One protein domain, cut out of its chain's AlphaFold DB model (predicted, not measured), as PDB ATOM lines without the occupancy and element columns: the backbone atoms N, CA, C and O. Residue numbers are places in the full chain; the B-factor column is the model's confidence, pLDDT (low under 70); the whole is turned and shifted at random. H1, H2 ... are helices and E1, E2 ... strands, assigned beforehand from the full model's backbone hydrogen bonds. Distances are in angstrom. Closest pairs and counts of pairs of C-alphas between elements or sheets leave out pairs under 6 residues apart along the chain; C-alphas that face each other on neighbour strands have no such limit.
ATOM      1  N   GLN A  92      27.450 -34.449  52.784       93.69
ATOM      2  CA  GLN A  92      28.171 -35.500  53.508       93.69
ATOM      3  C   GLN A  92      28.129 -36.852  52.778       93.69
ATOM      4  O   GLN A  92      28.449 -37.872  53.376       93.69
ATOM      5  N   THR A  93      27.665 -36.896  51.525       93.06
ATOM      6  CA  THR A  93      27.764 -38.104  50.698       93.06
ATOM      7  C   THR A  93      29.233 -38.394  50.398       93.06
ATOM      8  O   THR A  93      29.960 -37.502  49.956       93.06
ATOM      9  N   ASP A  94      29.649 -39.641  50.611       94.88
ATOM     10  CA  ASP A  94      30.975 -40.124  50.235       94.88
ATOM     11  C   ASP A  94      31.065 -40.254  48.706       94.88
ATOM     12  O   ASP A  94      30.243 -40.933  48.089       94.88
ATOM     13  N   MET A  95      32.046 -39.594  48.085       93.62
ATOM     14  CA  MET A  95      32.137 -39.484  46.623       93.62
ATOM     15  C   MET A  95      33.248 -40.342  46.029       93.62
ATOM     16  O   MET A  95      33.043 -40.975  44.994       93.62
ATOM     17  N   VAL A  96      34.423 -40.358  46.659       94.06
ATOM     18  CA  VAL A  96      35.587 -41.102  46.163       94.06
ATOM     19  C   VAL A  96      36.381 -41.654  47.338       94.06
ATOM     20  O   VAL A  96      36.571 -40.968  48.346       94.06
ATOM     21  N   CYS A  97      36.884 -42.875  47.189       94.25
ATOM     22  CA  CYS A  97      37.869 -43.455  48.089       94.25
ATOM     23  C   CYS A  97      39.181 -43.667  47.349       94.25
ATOM     24  O   CYS A  97      39.203 -44.268  46.274       94.25
ATOM     25  N   VAL A  98      40.269 -43.202  47.953       93.69
ATOM     26  CA  VAL A  98      41.604 -43.322  47.373       93.69
ATOM     27  C   VAL A  98      42.621 -43.813  48.398       93.69
ATOM     28  O   VAL A  98      42.521 -43.505  49.591       93.69
ATOM     29  N   THR A  99      43.623 -44.548  47.927       93.12
ATOM     30  CA  THR A  99      44.738 -45.055  48.730       93.12
ATOM     31  C   THR A  99      46.045 -44.423  48.261       93.12
ATOM     32  O   THR A  99      46.481 -44.615  47.129       93.12
ATOM     33  N   PHE A 100      46.691 -43.664  49.145       89.56
ATOM     34  CA  PHE A 100      47.974 -43.013  48.864       89.56
ATOM     35  C   PHE A 100      49.139 -44.010  48.900       89.56
ATOM     36  O   PHE A 100      49.068 -45.034  49.586       89.56
ATOM     37  N   SER A 101      50.259 -43.660  48.262       84.81
ATOM     38  CA  SER A 101      51.516 -44.435  48.278       84.81
ATOM     39  C   SER A 101      52.025 -44.740  49.702       84.81
ATOM     40  O   SER A 101      52.655 -45.768  49.950       84.81
ATOM     41  N   SER A 102      51.665 -43.889  50.670       83.19
ATOM     42  CA  SER A 102      51.903 -44.068  52.111       83.19
ATOM     43  C   SER A 102      51.118 -45.215  52.775       83.19
ATOM     44  O   SER A 102      51.341 -45.503  53.953       83.19
ATOM     45  N   GLY A 103      50.188 -45.859  52.062       84.06
ATOM     46  CA  GLY A 103      49.285 -46.890  52.586       84.06
ATOM     47  C   GLY A 103      48.081 -46.339  53.359       84.06
ATOM     48  O   GLY A 103      47.347 -47.102  53.985       84.06
ATOM     49  N   ARG A 104      47.874 -45.016  53.351       89.88
ATOM     50  CA  ARG A 104      46.707 -44.365  53.958       89.88
ATOM     51  C   ARG A 104      45.545 -44.343  52.967       89.88
ATOM     52  O   ARG A 104      45.660 -43.728  51.912       89.88
ATOM     53  N   THR A 105      44.414 -44.917  53.360       93.81
ATOM     54  CA  THR A 105      43.148 -44.820  52.619       93.81
ATOM     55  C   THR A 105      42.300 -43.677  53.175       93.81
ATOM     56  O   THR A 105      42.145 -43.548  54.395       93.81
ATOM     57  N   VAL A 106      41.781 -42.823  52.296       94.06
ATOM     58  CA  VAL A 106      40.938 -41.670  52.640       94.06
ATOM     59  C   VAL A 106      39.676 -41.704  51.788       94.06
ATOM     60  O   VAL A 106      39.743 -41.899  50.577       94.06
ATOM     61  N   ILE A 107      38.534 -41.499  52.440       96.12
ATOM     62  CA  ILE A 107      37.240 -41.302  51.787       96.12
ATOM     63  C   ILE A 107      36.962 -39.804  51.811       96.12
ATOM     64  O   ILE A 107      37.042 -39.192  52.876       96.12
ATOM     65  N   TYR A 108      36.660 -39.236  50.649       95.69
ATOM     66  CA  TYR A 108      36.332 -37.827  50.496       95.69
ATOM     67  C   TYR A 108      34.836 -37.647  50.276       95.69
ATOM     68  O   TYR A 108      34.228 -38.275  49.402       95.69
ATOM     69  N   THR A 109      34.258 -36.747  51.058       96.50
ATOM     70  CA  THR A 109      32.863 -36.328  50.934       96.50
ATOM     71  C   THR A 109      32.676 -35.292  49.824       96.50
ATOM     72  O   THR A 109      33.625 -34.641  49.376       96.50
ATOM     73  N   LEU A 110      31.426 -35.091  49.403       94.88
ATOM     74  CA  LEU A 110      31.053 -34.060  48.434       94.88
ATOM     75  C   LEU A 110      31.512 -32.654  48.874       94.88
ATOM     76  O   LEU A 110      32.063 -31.915  48.062       94.88
ATOM     77  N   ASP A 111      31.335 -32.284  50.148       95.88
ATOM     78  CA  ASP A 111      31.807 -30.996  50.688       95.88
ATOM     79  C   ASP A 111      33.328 -30.838  50.563       95.88
ATOM     80  O   ASP A 111      33.814 -29.786  50.147       95.88
ATOM     81  N   GLU A 112      34.088 -31.878  50.911       96.00
ATOM     82  CA  GLU A 112      35.552 -31.847  50.879       96.00
ATOM     83  C   GLU A 112      36.077 -31.693  49.454       96.00
ATOM     84  O   GLU A 112      36.925 -30.831  49.218       96.00
ATOM     85  N   MET A 113      35.517 -32.439  48.499       95.19
ATOM     86  CA  MET A 113      35.886 -32.324  47.085       95.19
ATOM     87  C   MET A 113      35.540 -30.947  46.511       95.19
ATOM     88  O   MET A 113      36.376 -30.326  45.858       95.19
ATOM     89  N   ILE A 114      34.355 -30.403  46.819       94.56
ATOM     90  CA  ILE A 114      33.969 -29.050  46.383       94.56
ATOM     91  C   ILE A 114      34.910 -27.996  46.974       94.56
ATOM     92  O   ILE A 114      35.301 -27.053  46.285       94.56
ATOM     93  N   ARG A 115      35.254 -28.102  48.263       94.62
ATOM     94  CA  ARG A 115      36.171 -27.156  48.918       94.62
ATOM     95  C   ARG A 115      37.570 -27.237  48.330       94.62
ATOM     96  O   ARG A 115      38.190 -26.190  48.155       94.62
ATOM     97  N   TYR A 116      38.036 -28.442  48.020       93.19
ATOM     98  CA  TYR A 116      39.325 -28.654  47.380       93.19
ATOM     99  C   TYR A 116      39.351 -28.025  45.980       93.19
ATOM    100  O   TYR A 116      40.171 -27.136  45.745       93.19
ATOM    101  N   ALA A 117      38.373 -28.329  45.120       92.62
ATOM    102  CA  ALA A 117      38.245 -27.717  43.795       92.62
ATOM    103  C   ALA A 117      38.187 -26.176  43.867       92.62
ATOM    104  O   ALA A 117      38.916 -25.473  43.167       92.62
ATOM    105  N   LYS A 118      37.393 -25.621  44.793       92.50
ATOM    106  CA  LYS A 118      37.322 -24.165  45.025       92.50
ATOM    107  C   LYS A 118      38.647 -23.563  45.477       92.50
ATOM    108  O   LYS A 118      38.942 -22.426  45.115       92.50
ATOM    109  N   SER A 119      39.433 -24.287  46.273       91.25
ATOM    110  CA  SER A 119      40.744 -23.814  46.732       91.25
ATOM    111  C   SER A 119      41.756 -23.686  45.590       91.25
ATOM    112  O   SER A 119      42.611 -22.803  45.644       91.25
ATOM    113  N   LEU A 120      41.594 -24.491  44.535       89.56
ATOM    114  CA  LEU A 120      42.379 -24.437  43.297       89.56
ATOM    115  C   LEU A 120      41.854 -23.396  42.293       89.56
ATOM    116  O   LEU A 120      42.487 -23.141  41.274       89.56
ATOM    117  N   GLY A 121      40.723 -22.748  42.592       90.81
ATOM    118  CA  GLY A 121      40.123 -21.720  41.741       90.81
ATOM    119  C   GLY A 121      39.064 -22.232  40.763       90.81
ATOM    120  O   GLY A 121      38.656 -21.469  39.887       90.81
ATOM    121  N   TYR A 122      38.594 -23.476  40.906       94.06
ATOM    122  CA  TYR A 122      37.454 -23.987  40.142       94.06
ATOM    123  C   TYR A 122      36.120 -23.498  40.714       94.06
ATOM    124  O   TYR A 122      35.931 -23.367  41.929       94.06
ATOM    125  N   TYR A 123      35.161 -23.243  39.830       93.00
ATOM    126  CA  TYR A 123      33.800 -22.845  40.173       93.00
ATOM    127  C   TYR A 123      32.810 -23.311  39.098       93.00
ATOM    128  O   TYR A 123      33.203 -23.660  37.991       93.00
ATOM    129  N   LEU A 124      31.518 -23.307  39.436       93.62
ATOM    130  CA  LEU A 124      30.439 -23.536  38.472       93.62
ATOM    131  C   LEU A 124      29.980 -22.198  37.885       93.62
ATOM    132  O   LEU A 124      29.773 -21.238  38.632       93.62
ATOM    133  N   THR A 125      29.829 -22.135  36.565       93.56
ATOM    134  CA  THR A 125      29.266 -20.982  35.851       93.56
ATOM    135  C   THR A 125      27.754 -20.858  36.082       93.56
ATOM    136  O   THR A 125      27.121 -21.726  36.685       93.56
ATOM    137  N   ASP A 126      27.142 -19.800  35.542       88.19
ATOM    138  CA  ASP A 126      25.679 -19.643  35.527       88.19
ATOM    139  C   ASP A 126      24.962 -20.749  34.722       88.19
ATOM    140  O   ASP A 126      23.777 -20.993  34.939       88.19
ATOM    141  N   SER A 127      25.669 -21.423  33.804       88.06
ATOM    142  CA  SER A 127      25.184 -22.602  33.072       88.06
ATOM    143  C   SER A 127      25.489 -23.929  33.775       88.06
ATOM    144  O   SER A 127      25.155 -24.977  33.233       88.06
ATOM    145  N   TYR A 128      26.062 -23.885  34.985       91.56
ATOM    146  CA  TYR A 128      26.500 -25.045  35.768       91.56
ATOM    147  C   TYR A 128      27.649 -25.847  35.140       91.56
ATOM    148  O   TYR A 128      27.864 -26.997  35.504       91.56
ATOM    149  N   GLU A 129      28.426 -25.231  34.251       92.38
ATOM    150  CA  GLU A 129      29.653 -25.821  33.710       92.38
ATOM    151  C   GLU A 129      30.835 -25.529  34.640       92.38
ATOM    152  O   GLU A 129      30.892 -24.471  35.277       92.38
ATOM    153  N   VAL A 130      31.798 -26.448  34.721       92.69
ATOM    154  CA  VAL A 130      33.027 -26.227  35.491       92.69
ATOM    155  C   VAL A 130      33.941 -25.260  34.741       92.69
ATOM    156  O   VAL A 130      34.260 -25.457  33.571       92.69
ATOM    157  N   ALA A 131      34.380 -24.207  35.423       91.62
ATOM    158  CA  ALA A 131      35.289 -23.206  34.884       91.62
ATOM    159  C   ALA A 131      36.329 -22.768  35.920       91.62
ATOM    160  O   ALA A 131      36.202 -23.016  37.121       91.62
ATOM    161  N   GLY A 132      37.356 -22.064  35.440       89.25
ATOM    162  CA  GLY A 132      38.477 -21.611  36.259       89.25
ATOM    163  C   GLY A 132      39.626 -22.611  36.247       89.25
ATOM    164  O   GLY A 132      39.913 -23.203  35.211       89.25
ATOM    165  N   GLY A 133      40.294 -22.732  37.387       85.38
ATOM    166  CA  GLY A 133      41.478 -23.569  37.560       85.38
ATOM    167  C   GLY A 133      42.695 -22.780  38.045       85.38
ATOM    168  O   GLY A 133      42.636 -21.550  38.202       85.38
ATOM    169  N   PRO A 134      43.803 -23.480  38.317       81.88
ATOM    170  CA  PRO A 134      44.967 -22.881  38.944       81.88
ATOM    171  C   PRO A 134      45.636 -21.844  38.028       81.88
ATOM    172  O   PRO A 134      45.760 -22.011  36.818       81.88
ATOM    173  N   SER A 135      46.097 -20.733  38.621       69.50
ATOM    174  CA  SER A 135      46.753 -19.629  37.880       69.50
ATOM    175  C   SER A 135      48.095 -20.028  37.250       69.50
ATOM    176  O   SER A 135      48.612 -19.323  36.383       69.50
ATOM    177  N   VAL A 136      48.680 -21.127  37.720       68.19
ATOM    178  CA  VAL A 136      49.907 -21.745  37.222       68.19
ATOM    179  C   VAL A 136      49.609 -23.235  37.141       68.19
ATOM    180  O   VAL A 136      49.177 -23.798  38.139       68.19
ATOM    181  N   ALA A 137      49.812 -23.853  35.975       59.75
ATOM    182  CA  ALA A 137      49.761 -25.307  35.867       59.75
ATOM    183  C   ALA A 137      50.853 -25.882  36.774       59.75
ATOM    184  O   ALA A 137      52.030 -25.541  36.591       59.75
ATOM    185  N   ASP A 138      50.464 -26.676  37.770       57.28
ATOM    186  CA  ASP A 138      51.430 -27.356  38.621       57.28
ATOM    187  C   ASP A 138      52.093 -28.438  37.761       57.28
ATOM    188  O   ASP A 138      51.520 -29.478  37.469       57.28
ATOM    189  N   ASN A 139      53.274 -28.128  37.222       49.62
ATOM    190  CA  ASN A 139      54.087 -29.067  36.446       49.62
ATOM    191  C   ASN A 139      55.025 -29.854  37.376       49.62
ATOM    192  O   ASN A 139      56.164 -30.153  37.003       49.62
ATOM    193  N   SER A 140      54.615 -30.109  38.620       51.66
ATOM    194  CA  SER A 140      55.330 -31.033  39.484       51.66
ATOM    195  C   SER A 140      55.043 -32.456  39.019       51.66
ATOM    196  O   SER A 140      54.006 -33.024  39.326       51.66
ATOM    197  N   ASP A 141      56.025 -33.082  38.366       48.69
ATOM    198  CA  ASP A 141      56.091 -34.540  38.131       48.69
ATOM    199  C   ASP A 141      56.107 -35.376  39.449       48.69
ATOM    200  O   ASP A 141      56.416 -36.565  39.434       48.69
ATOM    201  N   ASP A 142      55.824 -34.745  40.595       50.50
ATOM    202  CA  ASP A 142      55.943 -35.238  41.973       50.50
ATOM    203  C   ASP A 142      54.567 -35.328  42.674       50.50
ATOM    204  O   ASP A 142      54.499 -35.522  43.893       50.50
ATOM    205  N   ASP A 143      53.465 -35.186  41.930       58.25
ATOM    206  CA  ASP A 143      52.129 -35.383  42.484       58.25
ATOM    207  C   ASP A 143      51.933 -36.863  42.822       58.25
ATOM    208  O   ASP A 143      51.963 -37.752  41.971       58.25
ATOM    209  N   ASP A 144      51.768 -37.127  44.114       68.50
ATOM    210  CA  ASP A 144      51.544 -38.450  44.685       68.50
ATOM    211  C   ASP A 144      50.166 -38.944  44.209       68.50
ATOM    212  O   ASP A 144      49.163 -38.713  44.880       68.50
ATOM    213  N   LEU A 145      50.096 -39.546  43.013       85.62
ATOM    214  CA  LEU A 145      48.855 -40.023  42.395       85.62
ATOM    215  C   LEU A 145      48.281 -41.175  43.232       85.62
ATOM    216  O   LEU A 145      48.852 -42.273  43.236       85.62
ATOM    217  N   PRO A 146      47.180 -40.969  43.977       89.06
ATOM    218  CA  PRO A 146      46.616 -42.034  44.776       89.06
ATOM    219  C   PRO A 146      45.896 -43.061  43.890       89.06
ATOM    220  O   PRO A 146      45.348 -42.741  42.835       89.06
ATOM    221  N   LEU A 147      45.877 -44.308  44.354       90.88
ATOM    222  CA  LEU A 147      45.099 -45.382  43.744       90.88
ATOM    223  C   LEU A 147      43.610 -45.141  44.006       90.88
ATOM    224  O   LEU A 147      43.211 -44.980  45.162       90.88
ATOM    225  N   ILE A 148      42.789 -45.165  42.963       92.31
ATOM    226  CA  ILE A 148      41.331 -45.107  43.062       92.31
ATOM    227  C   ILE A 148      40.820 -46.481  43.512       92.31
ATOM    228  O   ILE A 148      40.992 -47.487  42.821       92.31
ATOM    229  N   GLU A 149      40.181 -46.522  44.683       91.31
ATOM    230  CA  GLU A 149      39.517 -47.730  45.190       91.31
ATOM    231  C   GLU A 149      38.099 -47.845  44.625       91.31
ATOM    232  O   GLU A 149      37.662 -48.931  44.249       91.31
ATOM    233  N   TRP A 150      37.369 -46.725  44.582       92.06
ATOM    234  CA  TRP A 150      36.047 -46.623  43.963       92.06
ATOM    235  C   TRP A 150      35.617 -45.161  43.783       92.06
ATOM    236  O   TRP A 150      36.039 -44.272  44.534       92.06
ATOM    237  N   LYS A 151      34.705 -44.934  42.829       92.06
ATOM    238  CA  LYS A 151      34.011 -43.660  42.581       92.06
ATOM    239  C   LYS A 151      32.504 -43.878  42.711       92.06
ATOM    240  O   LYS A 151      31.950 -44.785  42.099       92.06
ATOM    241  N   ALA A 152      31.818 -43.057  43.502       89.50
ATOM    242  CA  ALA A 152      30.387 -43.238  43.751       89.50
ATOM    243  C   ALA A 152      29.510 -42.880  42.536       89.50
ATOM    244  O   ALA A 152      28.423 -43.427  42.378       89.50
ATOM    245  N   TYR A 153      29.982 -41.963  41.687       88.06
ATOM    246  CA  TYR A 153      29.298 -41.522  40.467       88.06
ATOM    247  C   TYR A 153      29.566 -42.419  39.252       88.06
ATOM    248  O   TYR A 153      28.855 -42.305  38.258       88.06
ATOM    249  N   ASP A 154      30.549 -43.316  39.344       86.06
ATOM    250  CA  ASP A 154      30.885 -44.282  38.298       86.06
ATOM    251  C   ASP A 154      31.335 -45.620  38.923       86.06
ATOM    252  O   ASP A 154      32.525 -45.936  38.981       86.06
ATOM    253  N   PRO A 155      30.389 -46.397  39.483       78.69
ATOM    254  CA  PRO A 155      30.704 -47.595  40.262       78.69
ATOM    255  C   PRO A 155      31.170 -48.786  39.413       78.69
ATOM    256  O   PRO A 155      31.689 -49.753  39.967       78.69
ATOM    257  N   ASN A 156      30.962 -48.740  38.094       76.12
ATOM    258  CA  ASN A 156      31.278 -49.823  37.158       76.12
ATOM    259  C   ASN A 156      32.388 -49.423  36.171       76.12
ATOM    260  O   ASN A 156      32.442 -49.965  35.066       76.12
ATOM    261  N   GLU A 157      33.249 -48.474  36.548       82.31
ATOM    262  CA  GLU A 157      34.352 -48.023  35.703       82.31
ATOM    263  C   GLU A 157      35.272 -49.194  35.319       82.31
ATOM    264  O   GLU A 157      35.708 -49.983  36.163       82.31
ATOM    265  N   VAL A 158      35.569 -49.310  34.023       80.56
ATOM    266  CA  VAL A 158      36.479 -50.325  33.486       80.56
ATOM    267  C   VAL A 158      37.761 -49.642  33.032       80.56
ATOM    268  O   VAL A 158      37.787 -48.977  31.997       80.56
ATOM    269  N   TYR A 159      38.838 -49.847  33.789       83.88
ATOM    270  CA  TYR A 159      40.167 -49.344  33.447       83.88
ATOM    271  C   TYR A 159      40.759 -50.129  32.272       83.88
ATOM    272  O   TYR A 159      40.783 -51.364  32.287       83.88
ATOM    273  N   SER A 160      41.228 -49.414  31.248       84.44
ATOM    274  CA  SER A 160      41.832 -50.034  30.062       84.44
ATOM    275  C   SER A 160      43.289 -50.399  30.326       84.44
ATOM    276  O   SER A 160      43.748 -51.472  29.923       84.44
ATOM    277  N   GLU A 161      43.999 -49.538  31.053       86.12
ATOM    278  CA  GLU A 161      45.385 -49.721  31.457       86.12
ATOM    279  C   GLU A 161      45.541 -49.620  32.987       86.12
ATOM    280  O   GLU A 161      44.786 -48.906  33.645       86.12
ATOM    281  N   PRO A 162      46.547 -50.283  33.594       80.06
ATOM    282  CA  PRO A 162      46.787 -50.191  35.038       80.06
ATOM    283  C   PRO A 162      47.057 -48.767  35.550       80.06
ATOM    284  O   PRO A 162      46.883 -48.510  36.737       80.06
ATOM    285  N   GLY A 163      47.515 -47.862  34.676       81.38
ATOM    286  CA  GLY A 163      47.744 -46.454  35.007       81.38
ATOM    287  C   GLY A 163      46.454 -45.651  35.180       81.38
ATOM    288  O   GLY A 163      46.447 -44.711  35.966       81.38
ATOM    289  N   ASP A 164      45.359 -46.063  34.535       84.31
ATOM    290  CA  ASP A 164      44.071 -45.353  34.566       84.31
ATOM    291  C   ASP A 164      43.406 -45.410  35.953       84.31
ATOM    292  O   ASP A 164      42.520 -44.620  36.261       84.31
ATOM    293  N   GLN A 165      43.846 -46.341  36.806       87.88
ATOM    294  CA  GLN A 165      43.366 -46.473  38.181       87.88
ATOM    295  C   GLN A 165      43.999 -45.439  39.135       87.88
ATOM    296  O   GLN A 165      43.712 -45.436  40.331       87.88
ATOM    297  N   TYR A 166      44.869 -44.560  38.638       89.75
ATOM    298  CA  TYR A 166      45.505 -43.500  39.411       89.75
ATOM    299  C   TYR A 166      45.066 -42.139  38.865       89.75
ATOM    300  O   TYR A 166      45.185 -41.884  37.671       89.75
ATOM    301  N   ALA A 167      44.586 -41.250  39.735       88.69
ATOM    302  CA  ALA A 167      44.205 -39.890  39.348       88.69
ATOM    303  C   ALA A 167      44.536 -38.898  40.454       88.69
ATOM    304  O   ALA A 167      44.440 -39.233  41.637       88.69
ATOM    305  N   SER A 168      44.898 -37.672  40.074       90.25
ATOM    306  CA  SER A 168      45.174 -36.620  41.047       90.25
ATOM    307  C   SER A 168      43.907 -36.263  41.832       90.25
ATOM    308  O   SER A 168      42.774 -36.431  41.368       90.25
ATOM    309  N   LEU A 169      44.085 -35.740  43.048       90.38
ATOM    310  CA  LEU A 169      42.944 -35.243  43.816       90.38
ATOM    311  C   LEU A 169      42.273 -34.051  43.111       90.38
ATOM    312  O   LEU A 169      41.069 -33.860  43.268       90.38
ATOM    313  N   GLU A 170      43.027 -33.283  42.315       90.69
ATOM    314  CA  GLU A 170      42.495 -32.221  41.458       90.69
ATOM    315  C   GLU A 170      41.515 -32.797  40.441       90.69
ATOM    316  O   GLU A 170      40.341 -32.423  40.479       90.69
ATOM    317  N   ASP A 171      41.941 -33.775  39.641       91.25
ATOM    318  CA  ASP A 171      41.102 -34.413  38.619       91.25
ATOM    319  C   ASP A 171      39.827 -35.005  39.225       91.25
ATOM    320  O   ASP A 171      38.726 -34.806  38.713       91.25
ATOM    321  N   LEU A 172      39.955 -35.699  40.359       93.25
ATOM    322  CA  LEU A 172      38.815 -36.290  41.061       93.25
ATOM    323  C   LEU A 172      37.858 -35.221  41.599       93.25
ATOM    324  O   LEU A 172      36.640 -35.415  41.582       93.25
ATOM    325  N   SER A 173      38.383 -34.093  42.076       93.44
ATOM    326  CA  SER A 173      37.565 -32.983  42.566       93.44
ATOM    327  C   SER A 173      36.845 -32.239  41.440       93.44
ATOM    328  O   SER A 173      35.698 -31.831  41.631       93.44
ATOM    329  N   VAL A 174      37.477 -32.116  40.268       94.19
ATOM    330  CA  VAL A 174      36.875 -31.557  39.053       94.19
ATOM    331  C   VAL A 174      35.758 -32.473  38.561       94.19
ATOM    332  O   VAL A 174      34.641 -31.992  38.407       94.19
ATOM    333  N   GLN A 175      35.988 -33.786  38.457       94.31
ATOM    334  CA  GLN A 175      34.947 -34.765  38.094       94.31
ATOM    335  C   GLN A 175      33.738 -34.706  39.041       94.31
ATOM    336  O   GLN A 175      32.587 -34.711  38.608       94.31
ATOM    337  N   VAL A 176      33.965 -34.597  40.356       94.69
ATOM    338  CA  VAL A 176      32.870 -34.434  41.332       94.69
ATOM    339  C   VAL A 176      32.111 -33.120  41.118       94.69
ATOM    340  O   VAL A 176      30.889 -33.077  41.287       94.69
ATOM    341  N   LEU A 177      32.811 -32.045  40.748       94.69
ATOM    342  CA  LEU A 177      32.194 -30.761  40.433       94.69
ATOM    343  C   LEU A 177      31.395 -30.818  39.120       94.69
ATOM    344  O   LEU A 177      30.318 -30.230  39.071       94.69
ATOM    345  N   GLU A 178      31.863 -31.557  38.111       94.69
ATOM    346  CA  GLU A 178      31.144 -31.829  36.855       94.69
ATOM    347  C   GLU A 178      29.856 -32.614  37.112       94.69
ATOM    348  O   GLU A 178      28.788 -32.182  36.690       94.69
ATOM    349  N   VAL A 179      29.913 -33.691  37.903       93.88
ATOM    350  CA  VAL A 179      28.726 -34.469  38.312       93.88
ATOM    351  C   VAL A 179      27.691 -33.579  39.008       93.88
ATOM    352  O   VAL A 179      26.487 -33.683  38.759       93.88
ATOM    353  N   LEU A 180      28.147 -32.678  39.884       94.06
ATOM    354  CA  LEU A 180      27.275 -31.715  40.548       94.06
ATOM    355  C   LEU A 180      26.709 -30.670  39.568       94.06
ATOM    356  O   LEU A 180      25.543 -30.292  39.692       94.06
ATOM    357  N   GLY A 181      27.526 -30.206  38.622       93.50
ATOM    358  CA  GLY A 181      27.150 -29.279  37.556       93.50
ATOM    359  C   GLY A 181      26.055 -29.854  36.661       93.50
ATOM    360  O   GLY A 181      24.966 -29.280  36.590       93.50
ATOM    361  N   ASP A 182      26.289 -31.046  36.110       93.38
ATOM    362  CA  ASP A 182      25.321 -31.833  35.339       93.38
ATOM    363  C   ASP A 182      24.012 -31.988  36.117       93.38
ATOM    364  O   ASP A 182      22.925 -31.713  35.606       93.38
ATOM    365  N   TYR A 183      24.096 -32.386  37.390       93.19
ATOM    366  CA  TYR A 183      22.915 -32.563  38.225       93.19
ATOM    367  C   TYR A 183      22.092 -31.272  38.358       93.19
ATOM    368  O   TYR A 183      20.864 -31.299  38.205       93.19
ATOM    369  N   TYR A 184      22.740 -30.130  38.611       92.25
ATOM    370  CA  TYR A 184      22.049 -28.843  38.676       92.25
ATOM    371  C   TYR A 184      21.465 -28.425  37.330       92.25
ATOM    372  O   TYR A 184      20.325 -27.955  37.298       92.25
ATOM    373  N   GLN A 185      22.198 -28.629  36.238       91.44
ATOM    374  CA  GLN A 185      21.745 -28.318  34.887       91.44
ATOM    375  C   GLN A 185      20.488 -29.118  34.533       91.44
ATOM    376  O   GLN A 185      19.473 -28.536  34.140       91.44
ATOM    377  N   ILE A 186      20.505 -30.435  34.747       91.50
ATOM    378  CA  ILE A 186      19.366 -31.320  34.476       91.50
ATOM    379  C   ILE A 186      18.179 -30.930  35.365       91.50
ATOM    380  O   ILE A 186      17.053 -30.767  34.891       91.50
ATOM    381  N   ARG A 187      18.410 -30.691  36.662       90.31
ATOM    382  CA  ARG A 187      17.340 -30.269  37.573       90.31
ATOM    383  C   ARG A 187      16.728 -28.936  37.147       90.31
ATOM    384  O   ARG A 187      15.508 -28.799  37.172       90.31
ATOM    385  N   ASN A 188      17.537 -27.967  36.729       89.19
ATOM    386  CA  ASN A 188      17.040 -26.686  36.243       89.19
ATOM    387  C   ASN A 188      16.209 -26.836  34.960       89.19
ATOM    388  O   ASN A 188      15.129 -26.257  34.873       89.19
ATOM    389  N   ASN A 189      16.686 -27.641  34.008       86.75
ATOM    390  CA  ASN A 189      16.083 -27.761  32.683       86.75
ATOM    391  C   ASN A 189      14.789 -28.586  32.670       86.75
ATOM    392  O   ASN A 189      13.875 -28.243  31.925       86.75
ATOM    393  N   TYR A 190      14.695 -29.646  33.484       87.31
ATOM    394  CA  TYR A 190      13.552 -30.569  33.419       87.31
ATOM    395  C   TYR A 190      12.705 -30.637  34.692       87.31
ATOM    396  O   TYR A 190      11.565 -31.080  34.594       87.31
ATOM    397  N   ILE A 191      13.226 -30.264  35.871       88.88
ATOM    398  CA  ILE A 191      12.528 -30.454  37.162       88.88
ATOM    399  C   ILE A 191      12.009 -29.130  37.733       88.88
ATOM    400  O   ILE A 191      10.859 -29.040  38.153       88.88
TER     401      ILE A 191
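Overview. This is residues 92 to 191 of the 527 residues of an uncharacterized protein of Lachnospiraceae bacterium AM48-27BH (UniProt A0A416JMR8). A long helix, H3, makes much of the longest axis, and three smaller parts gather about its first half: a three-stranded sheet of E2, E1 and E5 near its beginning, the helix H1 crossing it steeply, and the small hairpin E3 and E4 alongside it. The link from E4 to E5 swings out in a wide loop of which residues 136 to 142 stick out, while the short helix H2 sits near E5. The 100 printed residues hold five named strands and three named helices, in the order E1, E2, H1, E3, E4, E5, H2, H3; both sheets, E2 - E1 - E5 and E3 - E4, are antiparallel, and the class is mixed, helices and strands. The whole is compact, with a radius of gyration of the C-alphas of 14.3 A and spans of 42 by 34 by 27 A.

Along the chain. E1, residues 94 to 99, begins at C-alpha 94 at (30.975, -40.124, 50.235) and is 14.7 A long. E2, residues 105 to 109, is 13.4 A long, and H1, residues 110 to 119, is 14.2 A long. E3, residues 122 to 124, and E4, residues 130 to 132, each measure 7.2 A. E5, residues 147 to 151, is 11.3 A long and H2, residues 162 to 165, is 6.0 A long. H3, residues 169 to 191, is 31.5 A long and ends at C-alpha 191 at (12.528, -30.454, 37.162).

Arrangement. E1 is the inner strand of its sheet. E1 and E2 form a hairpin, with N 98 and O 106 at 3.0 A, within hydrogen-bond range. E1 and E5 are antiparallel at 163 degrees, with N 99 and O 147 at 2.8 A. H1, H2 and H3 are on this sheet, but each only grazes it, H3 with residues 169 to 176. The closest C-alphas of E5 and H2 are those of Ile 148 and Gln 165, 5.5 A apart. H3 touches H1 with residues 170 to 177 alone; the closest C-alphas are those of Met 113 and Ser 173, 4.9 A apart. They run opposite ways at a steep tilt of 68 degrees, only just short of about perpendicular. E3 and E4 form a hairpin, with N 123 and O 131 at 2.9 A. The closest C-alphas of E4 and H3 are those of Val 130 and Glu 178, 6.1 A apart. H1 and H2 are apart. In H1 and H3 every O i to N i+4 pair is within hydrogen-bond range; H2 is too short for such a pair.

Size, cuts and confidence. The C-alphas farthest apart, those of Ser 102 and Tyr 190, are 44.7 A from each other. The printed part has no cut. The link from E4 to E5, 14 residues, is long. Mean pLDDT of the printed part is 87.2, and residues 135 to 144 are under 70.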